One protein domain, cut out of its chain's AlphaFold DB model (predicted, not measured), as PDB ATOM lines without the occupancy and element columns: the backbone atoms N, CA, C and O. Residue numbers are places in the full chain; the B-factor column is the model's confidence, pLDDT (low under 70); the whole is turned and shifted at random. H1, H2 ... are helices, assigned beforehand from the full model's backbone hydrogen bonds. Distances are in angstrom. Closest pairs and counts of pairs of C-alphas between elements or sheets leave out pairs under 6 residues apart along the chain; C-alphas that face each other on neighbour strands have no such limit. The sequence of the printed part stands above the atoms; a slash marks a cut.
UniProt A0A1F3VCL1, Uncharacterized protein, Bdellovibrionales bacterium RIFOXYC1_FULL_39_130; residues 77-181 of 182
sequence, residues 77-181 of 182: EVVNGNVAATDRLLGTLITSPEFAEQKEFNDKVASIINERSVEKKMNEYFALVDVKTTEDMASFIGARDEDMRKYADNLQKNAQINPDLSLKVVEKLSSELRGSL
ATOM      1  N   GLU A  77      20.034 -58.841  13.456       70.00
ATOM      2  CA  GLU A  77      18.955 -58.038  14.028       70.00
ATOM      3  C   GLU A  77      19.106 -56.545  13.703       70.00
ATOM      4  O   GLU A  77      18.116 -55.883  13.390       70.00
ATOM      5  N   VAL A  78      20.337 -56.023  13.717       74.19
ATOM      6  CA  VAL A  78      20.638 -54.617  13.396       74.19
ATOM      7  C   VAL A  78      20.429 -54.359  11.907       74.19
ATOM      8  O   VAL A  78      19.810 -53.367  11.529       74.19
ATOM      9  N   VAL A  79      20.892 -55.275  11.054       76.88
ATOM     10  CA  VAL A  79      20.706 -55.177   9.598       76.88
ATOM     11  C   VAL A  79      19.220 -55.210   9.242       76.88
ATOM     12  O   VAL A  79      18.733 -54.321   8.545       76.88
ATOM     13  N   ASN A  80      18.479 -56.180   9.783       76.81
ATOM     14  CA  ASN A  80      17.033 -56.295   9.586       76.81
ATOM     15  C   ASN A  80      16.294 -55.041  10.081       76.81
ATOM     16  O   ASN A  80      15.389 -54.553   9.404       76.81
ATOM     17  N   GLY A  81      16.690 -54.503  11.239       80.94
ATOM     18  CA  GLY A  81      16.118 -53.279  11.800       80.94
ATOM     19  C   GLY A  81      16.344 -52.058  10.905       80.94
ATOM     20  O   GLY A  81      15.395 -51.326  10.619       80.94
ATOM     21  N   ASN A  82      17.567 -51.879  10.401       85.31
ATOM     22  CA  ASN A  82      17.931 -50.779   9.504       85.31
ATOM     23  C   ASN A  82      17.209 -50.859   8.159       85.31
ATOM     24  O   ASN A  82      16.705 -49.846   7.672       85.31
ATOM     25  N   VAL A  83      17.107 -52.055   7.575       89.25
ATOM     26  CA  VAL A  83      16.329 -52.263   6.348       89.25
ATOM     27  C   VAL A  83      14.854 -51.955   6.599       89.25
ATOM     28  O   VAL A  83      14.278 -51.158   5.872       89.25
ATOM     29  N   ALA A  84      14.252 -52.460   7.679       89.06
ATOM     30  CA  ALA A  84      12.851 -52.175   7.996       89.06
ATOM     31  C   ALA A  84      12.579 -50.685   8.298       89.06
ATOM     32  O   ALA A  84      11.481 -50.185   8.045       89.06
ATOM     33  N   ALA A  85      13.536 -49.960   8.881       89.75
ATOM     34  CA  ALA A  85      13.455 -48.508   9.046       89.75
ATOM     35  C   ALA A  85      13.527 -47.784   7.692       89.75
ATOM     36  O   ALA A  85      12.712 -46.902   7.417       89.75
ATOM     37  N   THR A  86      14.426 -48.229   6.815       92.75
ATOM     38  CA  THR A  86      14.612 -47.676   5.468       92.75
ATOM     39  C   THR A  86      13.385 -47.916   4.580       92.75
ATOM     40  O   THR A  86      12.900 -46.967   3.965       92.75
ATOM     41  N   ASP A  87      12.814 -49.129   4.583       94.50
ATOM     42  CA  ASP A  87      11.552 -49.479   3.909       94.50
ATOM     43  C   ASP A  87      10.428 -48.514   4.317       94.50
ATOM     44  O   ASP A  87       9.718 -47.971   3.469       94.50
ATOM     45  N   ARG A  88      10.270 -48.274   5.627       94.44
ATOM     46  CA  ARG A  88       9.234 -47.381   6.170       94.44
ATOM     47  C   ARG A  88       9.454 -45.932   5.754       94.44
ATOM     48  O   ARG A  88       8.505 -45.276   5.319       94.44
ATOM     49  N   LEU A  89      10.684 -45.435   5.882       95.19
ATOM     50  CA  LEU A  89      11.032 -44.069   5.509       95.19
ATOM     51  C   LEU A  89      10.777 -43.835   4.019       95.19
ATOM     52  O   LEU A  89      10.018 -42.939   3.657       95.19
ATOM     53  N   LEU A  90      11.376 -44.656   3.157       95.38
ATOM     54  CA  LEU A  90      11.262 -44.492   1.713       95.38
ATOM     55  C   LEU A  90       9.837 -44.760   1.221       95.38
ATOM     56  O   LEU A  90       9.345 -44.005   0.390       95.38
ATOM     57  N   GLY A  91       9.135 -45.742   1.795       94.88
ATOM     58  CA  GLY A  91       7.714 -45.983   1.530       94.88
ATOM     59  C   GLY A  91       6.830 -44.772   1.856       94.88
ATOM     60  O   GLY A  91       5.912 -44.440   1.106       94.88
ATOM     61  N   THR A  92       7.144 -44.056   2.938       96.25
ATOM     62  CA  THR A  92       6.454 -42.806   3.293       96.25
ATOM     63  C   THR A  92       6.786 -41.681   2.313       96.25
ATOM     64  O   THR A  92       5.912 -40.898   1.951       96.25
ATOM     65  N   LEU A  93       8.036 -41.590   1.850       94.69
ATOM     66  CA  LEU A  93       8.440 -40.550   0.902       94.69
ATOM     67  C   LEU A  93       7.769 -40.732  -0.461       94.69
ATOM     68  O   LEU A  93       7.176 -39.778  -0.953       94.69
ATOM     69  N   ILE A  94       7.765 -41.942  -1.030       95.56
ATOM     70  CA  ILE A  94       7.180 -42.190  -2.363       95.56
ATOM     71  C   ILE A  94       5.651 -42.062  -2.403       95.56
ATOM     72  O   ILE A  94       5.064 -41.980  -3.479       95.56
ATOM     73  N   THR A  95       4.991 -42.057  -1.242       95.06
ATOM     74  CA  THR A  95       3.543 -41.821  -1.116       95.06
ATOM     75  C   THR A  95       3.203 -40.363  -0.791       95.06
ATOM     76  O   THR A  95       2.032 -39.983  -0.818       95.06
ATOM     77  N   SER A  96       4.207 -39.527  -0.513       95.81
ATOM     78  CA  SER A  96       4.023 -38.099  -0.259       95.81
ATOM     79  C   SER A  96       3.729 -37.339  -1.562       95.81
ATOM     80  O   SER A  96       4.401 -37.583  -2.569       95.81
ATOM     81  N   PRO A  97       2.804 -36.355  -1.560       96.75
ATOM     82  CA  PRO A  97       2.525 -35.518  -2.732       96.75
ATOM     83  C   PRO A  97       3.762 -34.824  -3.310       96.75
ATOM     84  O   PRO A  97       3.842 -34.611  -4.513       96.75
ATOM     85  N   GLU A  98       4.745 -34.508  -2.462       96.25
ATOM     86  CA  GLU A  98       6.008 -33.883  -2.868       96.25
ATOM     87  C   GLU A  98       6.820 -34.758  -3.845       96.25
ATOM     88  O   GLU A  98       7.532 -34.236  -4.698       96.25
ATOM     89  N   PHE A  99       6.680 -36.085  -3.769       96.19
ATOM     90  CA  PHE A  99       7.403 -37.039  -4.613       96.19
ATOM     91  C   PHE A  99       6.549 -37.584  -5.765       96.19
ATOM     92  O   PHE A  99       7.020 -38.434  -6.518       96.19
ATOM     93  N   ALA A 100       5.312 -37.106  -5.944       94.25
ATOM     94  CA  ALA A 100       4.363 -37.672  -6.907       94.25
ATOM     95  C   ALA A 100       4.891 -37.679  -8.356       94.25
ATOM     96  O   ALA A 100       4.616 -38.608  -9.113       94.25
ATOM     97  N   GLU A 101       5.689 -36.676  -8.729       95.69
ATOM     98  CA  GLU A 101       6.265 -36.547 -10.074       95.69
ATOM     99  C   GLU A 101       7.602 -37.294 -10.248       95.69
ATOM    100  O   GLU A 101       8.104 -37.420 -11.363       95.69
ATOM    101  N   GLN A 102       8.180 -37.842  -9.172       96.56
ATOM    102  CA  GLN A 102       9.494 -38.500  -9.175       96.56
ATOM    103  C   GLN A 102       9.386 -39.973  -9.593       96.56
ATOM    104  O   GLN A 102       9.776 -40.880  -8.861       96.56
ATOM    105  N   LYS A 103       8.810 -40.219 -10.775       96.00
ATOM    106  CA  LYS A 103       8.378 -41.554 -11.213       96.00
ATOM    107  C   LYS A 103       9.476 -42.618 -11.124       96.00
ATOM    108  O   LYS A 103       9.245 -43.673 -10.550       96.00
ATOM    109  N   GLU A 104      10.668 -42.341 -11.649       95.44
ATOM    110  CA  GLU A 104      11.755 -43.328 -11.664       95.44
ATOM    111  C   GLU A 104      12.281 -43.654 -10.263       95.44
ATOM    112  O   GLU A 104      12.550 -44.816  -9.957       95.44
ATOM    113  N   PHE A 105      12.370 -42.650  -9.392       96.94
ATOM    114  CA  PHE A 105      12.702 -42.857  -7.989       96.94
ATOM    115  C   PHE A 105      11.639 -43.702  -7.288       96.94
ATOM    116  O   PHE A 105      11.982 -44.688  -6.632       96.94
ATOM    117  N   ASN A 106      10.359 -43.375  -7.479       97.38
ATOM    118  CA  ASN A 106       9.248 -44.103  -6.873       97.38
ATOM    119  C   ASN A 106       9.212 -45.566  -7.337       97.38
ATOM    120  O   ASN A 106       9.101 -46.465  -6.504       97.38
ATOM    121  N   ASP A 107       9.373 -45.809  -8.641       96.88
ATOM    122  CA  ASP A 107       9.386 -47.150  -9.231       96.88
ATOM    123  C   ASP A 107      10.571 -47.979  -8.705       96.88
ATOM    124  O   ASP A 107      10.401 -49.137  -8.314       96.88
ATOM    125  N   LYS A 108      11.771 -47.383  -8.624       96.56
ATOM    126  CA  LYS A 108      12.959 -48.045  -8.060       96.56
ATOM    127  C   LYS A 108      12.755 -48.395  -6.593       96.56
ATOM    128  O   LYS A 108      12.936 -49.548  -6.218       96.56
ATOM    129  N   VAL A 109      12.338 -47.439  -5.765       96.81
ATOM    130  CA  VAL A 109      12.102 -47.681  -4.336       96.81
ATOM    131  C   VAL A 109      11.026 -48.746  -4.129       96.81
ATOM    132  O   VAL A 109      11.221 -49.646  -3.315       96.81
ATOM    133  N   ALA A 110       9.922 -48.696  -4.878       96.88
ATOM    134  CA  ALA A 110       8.874 -49.709  -4.804       96.88
ATOM    135  C   ALA A 110       9.398 -51.101  -5.194       96.88
ATOM    136  O   ALA A 110       9.055 -52.091  -4.545       96.88
ATOM    137  N   SER A 111      10.260 -51.191  -6.210       97.25
ATOM    138  CA  SER A 111      10.926 -52.445  -6.579       97.25
ATOM    139  C   SER A 111      11.788 -52.984  -5.434       97.25
ATOM    140  O   SER A 111      11.670 -54.161  -5.099       97.25
ATOM    141  N   ILE A 112      12.597 -52.130  -4.800       96.12
ATOM    142  CA  ILE A 112      13.471 -52.533  -3.688       96.12
ATOM    143  C   ILE A 112      12.632 -52.987  -2.486       96.12
ATOM    144  O   ILE A 112      12.883 -54.045  -1.921       96.12
ATOM    145  N   ILE A 113      11.574 -52.253  -2.118       94.69
ATOM    146  CA  ILE A 113      10.683 -52.622  -0.999       94.69
ATOM    147  C   ILE A 113      10.045 -54.007  -1.213       94.69
ATOM    148  O   ILE A 113       9.825 -54.746  -0.251       94.69
ATOM    149  N   ASN A 114       9.776 -54.386  -2.462       95.25
ATOM    150  CA  ASN A 114       9.199 -55.686  -2.802       95.25
ATOM    151  C   ASN A 114      10.224 -56.835  -2.843       95.25
ATOM    152  O   ASN A 114       9.831 -57.998  -2.973       95.25
ATOM    153  N   GLU A 115      11.521 -56.549  -2.715       95.81
ATOM    154  CA  GLU A 115      12.560 -57.572  -2.645       95.81
ATOM    155  C   GLU A 115      12.442 -58.394  -1.346       95.81
ATOM    156  O   GLU A 115      12.182 -57.883  -0.256       95.81
ATOM    157  N   ARG A 116      12.607 -59.716  -1.450       92.38
ATOM    158  CA  ARG A 116      12.443 -60.633  -0.313       92.38
ATOM    159  C   ARG A 116      13.721 -60.772   0.499       92.38
ATOM    160  O   ARG A 116      13.653 -60.993   1.706       92.38
ATOM    161  N   SER A 117      14.876 -60.690  -0.157       90.88
ATOM    162  CA  SER A 117      16.166 -60.802   0.521       90.88
ATOM    163  C   SER A 117      16.530 -59.488   1.210       90.88
ATOM    164  O   SER A 117      16.710 -58.466   0.551       90.88
ATOM    165  N   VAL A 118      16.690 -59.525   2.536       86.31
ATOM    166  CA  VAL A 118      17.109 -58.354   3.327       86.31
ATOM    167  C   VAL A 118      18.491 -57.858   2.899       86.31
ATOM    168  O   VAL A 118      18.697 -56.658   2.750       86.31
ATOM    169  N   GLU A 119      19.428 -58.773   2.654       83.31
ATOM    170  CA  GLU A 119      20.770 -58.425   2.180       83.31
ATOM    171  C   GLU A 119      20.704 -57.722   0.821       83.31
ATOM    172  O   GLU A 119      21.346 -56.693   0.605       83.31
ATOM    173  N   LYS A 120      19.871 -58.235  -0.093       87.31
ATOM    174  CA  LYS A 120      19.695 -57.624  -1.409       87.31
ATOM    175  C   LYS A 120      19.038 -56.247  -1.303       87.31
ATOM    176  O   LYS A 120      19.533 -55.315  -1.926       87.31
ATOM    177  N   LYS A 121      18.013 -56.091  -0.455       90.25
ATOM    178  CA  LYS A 121      17.405 -54.787  -0.142       90.25
ATOM    179  C   LYS A 121      18.433 -53.773   0.332       90.25
ATOM    180  O   LYS A 121      18.512 -52.680  -0.211       90.25
ATOM    181  N   MET A 122      19.230 -54.148   1.330       87.62
ATOM    182  CA  MET A 122      20.274 -53.288   1.883       87.62
ATOM    183  C   MET A 122      21.246 -52.833   0.789       87.62
ATOM    184  O   MET A 122      21.499 -51.637   0.655       87.62
ATOM    185  N   ASN A 123      21.739 -53.772  -0.023       87.25
ATOM    186  CA  ASN A 123      22.636 -53.466  -1.137       87.25
ATOM    187  C   ASN A 123      21.987 -52.520  -2.159       87.25
ATOM    188  O   ASN A 123      22.629 -51.570  -2.600       87.25
ATOM    189  N   GLU A 124      20.723 -52.739  -2.521       92.25
ATOM    190  CA  GLU A 124      20.016 -51.886  -3.479       92.25
ATOM    191  C   GLU A 124      19.724 -50.486  -2.917       92.25
ATOM    192  O   GLU A 124      19.868 -49.503  -3.645       92.25
ATOM    193  N   TYR A 125      19.407 -50.354  -1.624       92.81
ATOM    194  CA  TYR A 125      19.264 -49.046  -0.981       92.81
ATOM    195  C   TYR A 125      20.564 -48.253  -0.985       92.81
ATOM    196  O   TYR A 125      20.564 -47.072  -1.330       92.81
ATOM    197  N   PHE A 126      21.683 -48.891  -0.652       90.81
ATOM    198  CA  PHE A 126      22.988 -48.237  -0.713       90.81
ATOM    199  C   PHE A 126      23.418 -47.920  -2.146       90.81
ATOM    200  O   PHE A 126      24.003 -46.861  -2.389       90.81
ATOM    201  N   ALA A 127      23.044 -48.756  -3.115       92.38
ATOM    202  CA  ALA A 127      23.290 -48.485  -4.525       92.38
ATOM    203  C   ALA A 127      22.577 -47.215  -5.021       92.38
ATOM    204  O   ALA A 127      23.114 -46.538  -5.898       92.38
ATOM    205  N   LEU A 128      21.430 -46.827  -4.440       93.75
ATOM    206  CA  LEU A 128      20.765 -45.564  -4.790       93.75
ATOM    207  C   LEU A 128      21.701 -44.361  -4.611       93.75
ATOM    208  O   LEU A 128      21.726 -43.480  -5.463       93.75
ATOM    209  N   VAL A 129      22.517 -44.356  -3.557       94.50
ATOM    210  CA  VAL A 129      23.446 -43.262  -3.214       94.50
ATOM    211  C   VAL A 129      24.907 -43.555  -3.597       94.50
ATOM    212  O   VAL A 129      25.809 -42.806  -3.227       94.50
ATOM    213  N   ASP A 130      25.149 -44.612  -4.379       93.06
ATOM    214  CA  ASP A 130      26.479 -45.100  -4.785       93.06
ATOM    215  C   ASP A 130      27.392 -45.530  -3.618       93.06
ATOM    216  O   ASP A 130      28.614 -45.398  -3.676       93.06
ATOM    217  N   VAL A 131      26.811 -46.069  -2.545       89.06
ATOM    218  CA  VAL A 131      27.559 -46.701  -1.450       89.06
ATOM    219  C   VAL A 131      27.823 -48.162  -1.818       89.06
ATOM    220  O   VAL A 131      26.888 -48.937  -2.012       89.06
ATOM    221  N   LYS A 132      29.100 -48.541  -1.941       83.94
ATOM    222  CA  LYS A 132      29.513 -49.870  -2.440       83.94
ATOM    223  C   LYS A 132      30.281 -50.690  -1.418       83.94
ATOM    224  O   LYS A 132      30.272 -51.916  -1.486       83.94
ATOM    225  N   THR A 133      30.969 -50.021  -0.503       79.94
ATOM    226  CA  THR A 133      31.821 -50.659   0.497       79.94
ATOM    227  C   THR A 133      31.333 -50.356   1.909       79.94
ATOM    228  O   THR A 133      30.591 -49.403   2.151       79.94
ATOM    229  N   THR A 134      31.782 -51.150   2.878       74.31
ATOM    230  CA  THR A 134      31.532 -50.876   4.299       74.31
ATOM    231  C   THR A 134      32.116 -49.529   4.740       74.31
ATOM    232  O   THR A 134      31.518 -48.840   5.564       74.31
ATOM    233  N   GLU A 135      33.257 -49.123   4.177       77.81
ATOM    234  CA  GLU A 135      33.878 -47.820   4.446       77.81
ATOM    235  C   GLU A 135      33.016 -46.669   3.904       77.81
ATOM    236  O   GLU A 135      32.797 -45.674   4.601       77.81
ATOM    237  N   ASP A 136      32.439 -46.832   2.708       79.88
ATOM    238  CA  ASP A 136      31.485 -45.872   2.140       79.88
ATOM    239  C   ASP A 136      30.212 -45.776   2.981       79.88
ATOM    240  O   ASP A 136      29.670 -44.687   3.156       79.88
ATOM    241  N   MET A 137      29.741 -46.903   3.523       81.50
ATOM    242  CA  MET A 137      28.565 -46.946   4.392       81.50
ATOM    243  C   MET A 137      28.813 -46.171   5.690       81.50
ATOM    244  O   MET A 137      27.987 -45.347   6.080       81.50
ATOM    245  N   ALA A 138      29.964 -46.381   6.336       79.31
ATOM    246  CA  ALA A 138      30.350 -45.612   7.516       79.31
ATOM    247  C   ALA A 138      30.463 -44.112   7.194       79.31
ATOM    248  O   ALA A 138      29.990 -43.276   7.965       79.31
ATOM    249  N   SER A 139      31.021 -43.780   6.026       85.81
ATOM    250  CA  SER A 139      31.128 -42.401   5.539       85.81
ATOM    251  C   SER A 139      29.756 -41.775   5.281       85.81
ATOM    252  O   SER A 139      29.536 -40.629   5.651       85.81
ATOM    253  N   PHE A 140      28.805 -42.530   4.733       86.88
ATOM    254  CA  PHE A 140      27.439 -42.072   4.478       86.88
ATOM    255  C   PHE A 140      26.653 -41.813   5.771       86.88
ATOM    256  O   PHE A 140      26.007 -40.775   5.927       86.88
ATOM    257  N   ILE A 141      26.729 -42.735   6.734       84.81
ATOM    258  CA  ILE A 141      26.051 -42.595   8.033       84.81
ATOM    259  C   ILE A 141      26.681 -41.453   8.850       84.81
ATOM    260  O   ILE A 141      25.986 -40.704   9.545       84.81
ATOM    261  N   GLY A 142      28.002 -41.292   8.752       83.12
ATOM    262  CA  GLY A 142      28.770 -40.226   9.396       83.12
ATOM    263  C   GLY A 142      28.817 -38.905   8.624       83.12
ATOM    264  O   GLY A 142      29.424 -37.957   9.123       83.12
ATOM    265  N   ALA A 143      28.196 -38.833   7.442       84.06
ATOM    266  CA  ALA A 143      28.316 -37.695   6.539       84.06
ATOM    267  C   ALA A 143      27.858 -36.391   7.203       84.06
ATOM    268  O   ALA A 143      26.851 -36.347   7.927       84.06
ATOM    269  N   ARG A 144      28.614 -35.328   6.929       83.75
ATOM    270  CA  ARG A 144      28.250 -33.939   7.227       83.75
ATOM    271  C   ARG A 144      27.570 -33.314   6.010       83.75
ATOM    272  O   ARG A 144      27.644 -33.867   4.917       83.75
ATOM    273  N   ASP A 145      26.948 -32.152   6.190       80.81
ATOM    274  CA  ASP A 145      26.162 -31.464   5.153       80.81
ATOM    275  C   ASP A 145      26.920 -31.293   3.820       80.81
ATOM    276  O   ASP A 145      26.337 -31.405   2.741       80.81
ATOM    277  N   GLU A 146      28.236 -31.063   3.879       79.00
ATOM    278  CA  GLU A 146      29.103 -30.941   2.700       79.00
ATOM    279  C   GLU A 146      29.238 -32.254   1.909       79.00
ATOM    280  O   GLU A 146      29.169 -32.244   0.679       79.00
ATOM    281  N   ASP A 147      29.324 -33.390   2.603       84.75
ATOM    282  CA  ASP A 147      29.425 -34.720   1.998       84.75
ATOM    283  C   ASP A 147      28.060 -35.249   1.541       84.75
ATOM    284  O   ASP A 147      27.975 -36.014   0.580       84.75
ATOM    285  N   MET A 148      26.966 -34.818   2.183       89.38
ATOM    286  CA  MET A 148      25.606 -35.223   1.809       89.38
ATOM    287  C   MET A 148      25.253 -34.827   0.375       89.38
ATOM    288  O   MET A 148      24.574 -35.586  -0.317       89.38
ATOM    289  N   ARG A 149      25.779 -33.699  -0.117       92.62
ATOM    290  CA  ARG A 149      25.580 -33.271  -1.512       92.62
ATOM    291  C   ARG A 149      26.109 -34.290  -2.516       92.62
ATOM    292  O   ARG A 149      25.430 -34.574  -3.494       92.62
ATOM    293  N   LYS A 150      27.259 -34.917  -2.246       94.06
ATOM    294  CA  LYS A 150      27.814 -35.971  -3.113       94.06
ATOM    295  C   LYS A 150      26.841 -37.146  -3.247       94.06
ATOM    296  O   LYS A 150      26.604 -37.639  -4.346       94.06
ATOM    297  N   TYR A 151      26.271 -37.593  -2.131       94.94
ATOM    298  CA  TYR A 151      25.306 -38.692  -2.128       94.94
ATOM    299  C   TYR A 151      23.971 -38.289  -2.774       94.94
ATOM    300  O   TYR A 151      23.347 -39.110  -3.443       94.94
ATOM    301  N   ALA A 152      23.562 -37.025  -2.631       95.69
ATOM    302  CA  ALA A 152      22.374 -36.472  -3.279       95.69
ATOM    303  C   ALA A 152      22.535 -36.405  -4.808       95.69
ATOM    304  O   ALA A 152      21.622 -36.793  -5.539       95.69
ATOM    305  N   ASP A 153      23.713 -36.006  -5.293       95.94
ATOM    306  CA  ASP A 153      24.054 -36.010  -6.719       95.94
ATOM    307  C   ASP A 153      24.060 -37.434  -7.292       95.94
ATOM    308  O   ASP A 153      23.616 -37.671  -8.419       95.94
ATOM    309  N   ASN A 154      24.556 -38.406  -6.519       95.44
ATOM    310  CA  ASN A 154      24.515 -39.817  -6.899       95.44
ATOM    311  C   ASN A 154      23.074 -40.327  -6.978       95.44
ATOM    312  O   ASN A 154      22.702 -40.940  -7.977       95.44
ATOM    313  N   LEU A 155      22.244 -40.010  -5.982       96.12
ATOM    314  CA  LEU A 155      20.826 -40.359  -5.982       96.12
ATOM    315  C   LEU A 155      20.090 -39.745  -7.176       96.12
ATOM    316  O   LEU A 155      19.325 -40.436  -7.847       96.12
ATOM    317  N   GLN A 156      20.361 -38.477  -7.486       96.25
ATOM    318  CA  GLN A 156      19.817 -37.813  -8.666       96.25
ATOM    319  C   GLN A 156      20.170 -38.572  -9.950       96.25
ATOM    320  O   GLN A 156      19.291 -38.826 -10.768       96.25
ATOM    321  N   LYS A 157      21.434 -38.966 -10.131       95.06
ATOM    322  CA  LYS A 157      21.872 -39.706 -11.329       95.06
ATOM    323  C   LYS A 157      21.269 -41.106 -11.395       95.06
ATOM    324  O   LYS A 157      20.864 -41.549 -12.464       95.06
ATOM    325  N   ASN A 158      21.206 -41.792 -10.260       93.94
ATOM    326  CA  ASN A 158      20.811 -43.194 -10.193       93.94
ATOM    327  C   ASN A 158      19.296 -43.396 -10.212       93.94
ATOM    328  O   ASN A 158      18.847 -44.475 -10.599       93.94
ATOM    329  N   ALA A 159      18.516 -42.406  -9.778       93.38
ATOM    330  CA  ALA A 159      17.066 -42.509  -9.632       93.38
ATOM    331  C   ALA A 159      16.275 -41.397 -10.343       93.38
ATOM    332  O   ALA A 159      15.056 -41.359 -10.216       93.38
ATOM    333  N   GLN A 160      16.953 -40.504 -11.075       93.88
ATOM    334  CA  GLN A 160      16.360 -39.375 -11.812       93.88
ATOM    335  C   GLN A 160      15.407 -38.520 -10.966       93.88
ATOM    336  O   GLN A 160      14.379 -38.039 -11.437       93.88
ATOM    337  N   ILE A 161      15.758 -38.335  -9.696       94.75
ATOM    338  CA  ILE A 161      15.008 -37.498  -8.767       94.75
ATOM    339  C   ILE A 161      15.428 -36.028  -8.897       94.75
ATOM    340  O   ILE A 161      16.585 -35.717  -9.179       94.75
ATOM    341  N   ASN A 162      14.496 -35.110  -8.655       95.69
ATOM    342  CA  ASN A 162      14.770 -33.682  -8.551       95.69
ATOM    343  C   ASN A 162      15.886 -33.390  -7.509       95.69
ATOM    344  O   ASN A 162      15.843 -33.964  -6.416       95.69
ATOM    345  N   PRO A 163      16.841 -32.482  -7.801       92.62
ATOM    346  CA  PRO A 163      17.943 -32.138  -6.892       92.62
ATOM    347  C   PRO A 163      17.528 -31.733  -5.468       92.62
ATOM    348  O   PRO A 163      18.154 -32.148  -4.496       92.62
ATOM    349  N   ASP A 164      16.465 -30.941  -5.317       92.50
ATOM    350  CA  ASP A 164      16.043 -30.449  -3.998       92.50
ATOM    351  C   ASP A 164      15.457 -31.586  -3.148       92.50
ATOM    352  O   ASP A 164      15.612 -31.632  -1.924       92.50
ATOM    353  N   LEU A 165      14.809 -32.550  -3.807       95.88
ATOM    354  CA  LEU A 165      14.252 -33.732  -3.160       95.88
ATOM    355  C   LEU A 165      15.318 -34.790  -2.881       95.88
ATOM    356  O   LEU A 165      15.222 -35.490  -1.873       95.88
ATOM    357  N   SER A 166      16.345 -34.900  -3.726       95.81
ATOM    358  CA  SER A 166      17.426 -35.869  -3.537       95.81
ATOM    359  C   SER A 166      18.201 -35.596  -2.249       95.81
ATOM    360  O   SER A 166      18.445 -36.523  -1.472       95.81
ATOM    361  N   LEU A 167      18.494 -34.323  -1.964       95.06
ATOM    362  CA  LEU A 167      19.149 -33.922  -0.724       95.06
ATOM    363  C   LEU A 167      18.287 -34.264   0.496       95.06
ATOM    364  O   LEU A 167      18.774 -34.914   1.419       95.06
ATOM    365  N   LYS A 168      16.985 -33.943   0.461       94.31
ATOM    366  CA  LYS A 168      16.039 -34.317   1.528       94.31
ATOM    367  C   LYS A 168      16.005 -35.824   1.790       94.31
ATOM    368  O   LYS A 168      15.924 -36.242   2.946       94.31
ATOM    369  N   VAL A 169      16.014 -36.649   0.739       94.94
ATOM    370  CA  VAL A 169      16.024 -38.116   0.875       94.94
ATOM    371  C   VAL A 169      17.306 -38.574   1.562       94.94
ATOM    372  O   VAL A 169      17.243 -39.346   2.518       94.94
ATOM    373  N   VAL A 170      18.459 -38.078   1.111       95.00
ATOM    374  CA  VAL A 170      19.774 -38.428   1.663       95.00
ATOM    375  C   VAL A 170      19.910 -38.018   3.128       95.00
ATOM    376  O   VAL A 170      20.330 -38.837   3.946       95.00
ATOM    377  N   GLU A 171      19.506 -36.798   3.477       92.81
ATOM    378  CA  GLU A 171      19.514 -36.297   4.856       92.81
ATOM    379  C   GLU A 171      18.673 -37.187   5.775       92.81
ATOM    380  O   GLU A 171      19.129 -37.608   6.841       92.81
ATOM    381  N   LYS A 172      17.452 -37.524   5.340       92.38
ATOM    382  CA  LYS A 172      16.552 -38.395   6.102       92.38
ATOM    383  C   LYS A 172      17.116 -39.805   6.251       92.38
ATOM    384  O   LYS A 172      17.079 -40.338   7.354       92.38
ATOM    385  N   LEU A 173      17.664 -40.394   5.185       91.25
ATOM    386  CA  LEU A 173      18.271 -41.730   5.227       91.25
ATOM    387  C   LEU A 173      19.473 -41.780   6.174       91.25
ATOM    388  O   LEU A 173      19.546 -42.662   7.027       91.25
ATOM    389  N   SER A 174      20.399 -40.826   6.056       88.00
ATOM    390  CA  SER A 174      21.580 -40.760   6.923       88.00
ATOM    391  C   SER A 174      21.178 -40.551   8.388       88.00
ATOM    392  O   SER A 174      21.708 -41.214   9.281       88.00
ATOM    393  N   SER A 175      20.188 -39.688   8.647       87.50
ATOM    394  CA  SER A 175      19.663 -39.441   9.994       87.50
ATOM    395  C   SER A 175      18.996 -40.677  10.607       87.50
ATOM    396  O   SER A 175      19.302 -41.017  11.752       87.50
ATOM    397  N   GLU A 176      18.148 -41.378   9.851       86.88
ATOM    398  CA  GLU A 176      17.453 -42.592  10.300       86.88
ATOM    399  C   GLU A 176      18.455 -43.700  10.662       86.88
ATOM    400  O   GLU A 176      18.406 -44.255  11.760       86.88
ATOM    401  N   LEU A 177      19.431 -43.954   9.782       83.75
ATOM    402  CA  LEU A 177      20.472 -44.964   9.998       83.75
ATOM    403  C   LEU A 177      21.446 -44.596  11.124       83.75
ATOM    404  O   LEU A 177      22.043 -45.473  11.740       83.75
ATOM    405  N   ARG A 178      21.633 -43.304  11.410       79.50
ATOM    406  CA  ARG A 178      22.408 -42.848  12.571       79.50
ATOM    407  C   ARG A 178      21.620 -43.020  13.869       79.50
ATOM    408  O   ARG A 178      22.205 -43.337  14.902       79.50
ATOM    409  N   GLY A 179      20.308 -42.789  13.827       69.25
ATOM    410  CA  GLY A 179      19.407 -42.936  14.968       69.25
ATOM    411  C   GLY A 179      19.261 -44.383  15.436       69.25
ATOM    412  O   GLY A 179      19.162 -44.616  16.637       69.25
ATOM    413  N   SER A 180      19.320 -45.347  14.515       60.72
ATOM    414  CA  SER A 180      19.235 -46.781  14.820       60.72
ATOM    415  C   SER A 180      20.497 -47.381  15.457       60.72
ATOM    416  O   SER A 180      20.473 -48.533  15.886       60.72
ATOM    417  N   LEU A 181      21.589 -46.614  15.552       53.22
ATOM    418  CA  LEU A 181      22.830 -47.006  16.235       53.22
ATOM    419  C   LEU A 181      22.836 -46.678  17.742       53.22
ATOM    420  O   LEU A 181      23.876 -46.836  18.386       53.22
TER     421      LEU A 181
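Overview. This is residues 77 to 181 of the 182 residues of an uncharacterized protein of Bdellovibrionales bacterium RIFOXYC1_FULL_39_130 (UniProt A0A1F3VCL1). Three helices, H1, H2 and H3, fold back and forth through two helical hairpins, their centres making a triangle; H6 runs back along H1, and H5 crosses H6 at a steep angle. The short H4 packs across the last part of H6. The printed part has 105 residues with six named helices in the order H1 to H6 and no named strand; the class is all helix. The whole is compact and rounded, with a radius of gyration of the C-alphas of 12.5 A and spans of 34 by 33 by 21 A.

Along the chain. Find C-alpha 77 at (18.955, -58.038, 14.028); from there H1, residues 77 to 94, runs 25.7 A to C-alpha 94 at (7.180, -42.190, -2.363). Next come H2, residues 103 to 113, and H3, residues 118 to 128. H4 covers residues 134 to 141. H5, residues 145 to 159, is 20.6 A long. H6, residues 163 to 179, runs 24.4 A to C-alpha 179 at (19.407, -42.936, 14.968).

Arrangement. Start with residues 87 to 94 of H1, which alone touch H2: the closest C-alphas, of Ile 94 and Asn 106, are 5.3 A apart. This helical hairpin has a shallow tilt of 28 degrees, opposite ways. H2 and H3 make the next helical hairpin, at 22 degrees; their closest C-alphas, of Ile 112 and Lys 121, are 5.8 A apart. H3 touches residues 79 to 83 of H1 alone, at a steep tilt of 49 degrees, the closest C-alphas, of Val 83 and Met 122, being 6.0 A apart. Look at Asn 82 and Leu 177 for the closest C-alphas of H1 and H6, 6.4 A apart; these helices run opposite ways at a shallow tilt of 28 degrees. H5 touches H6 at a steep tilt of 64 degrees, with the C-alphas of Ala 152 and Leu 167 closest at 4.8 A. Residues 154 to 159 of H5 alone touch H3, about perpendicular at 77 degrees; the closest C-alphas, of Leu 128 and Leu 155, are 5.3 A apart. H4 touches residues 174 to 178 of H6 alone, about perpendicular at 75 degrees, closest at the C-alphas of Ile 141 and Ser 174, 5.0 A. H1 and H5 are apart. In H1, H2, H3 and H4 every O i to N i+4 pair is within hydrogen-bond range; in H5 8 of 11 are, in H6 12 of 13.

Size, cuts and confidence. The two C-alphas farthest apart, of Glu 77 and Glu 101, are 34.7 A apart. The printed part has no cut, and no link is long. Look at residues 179 to 181 for pLDDT under 70; the mean of the printed part is 89.7.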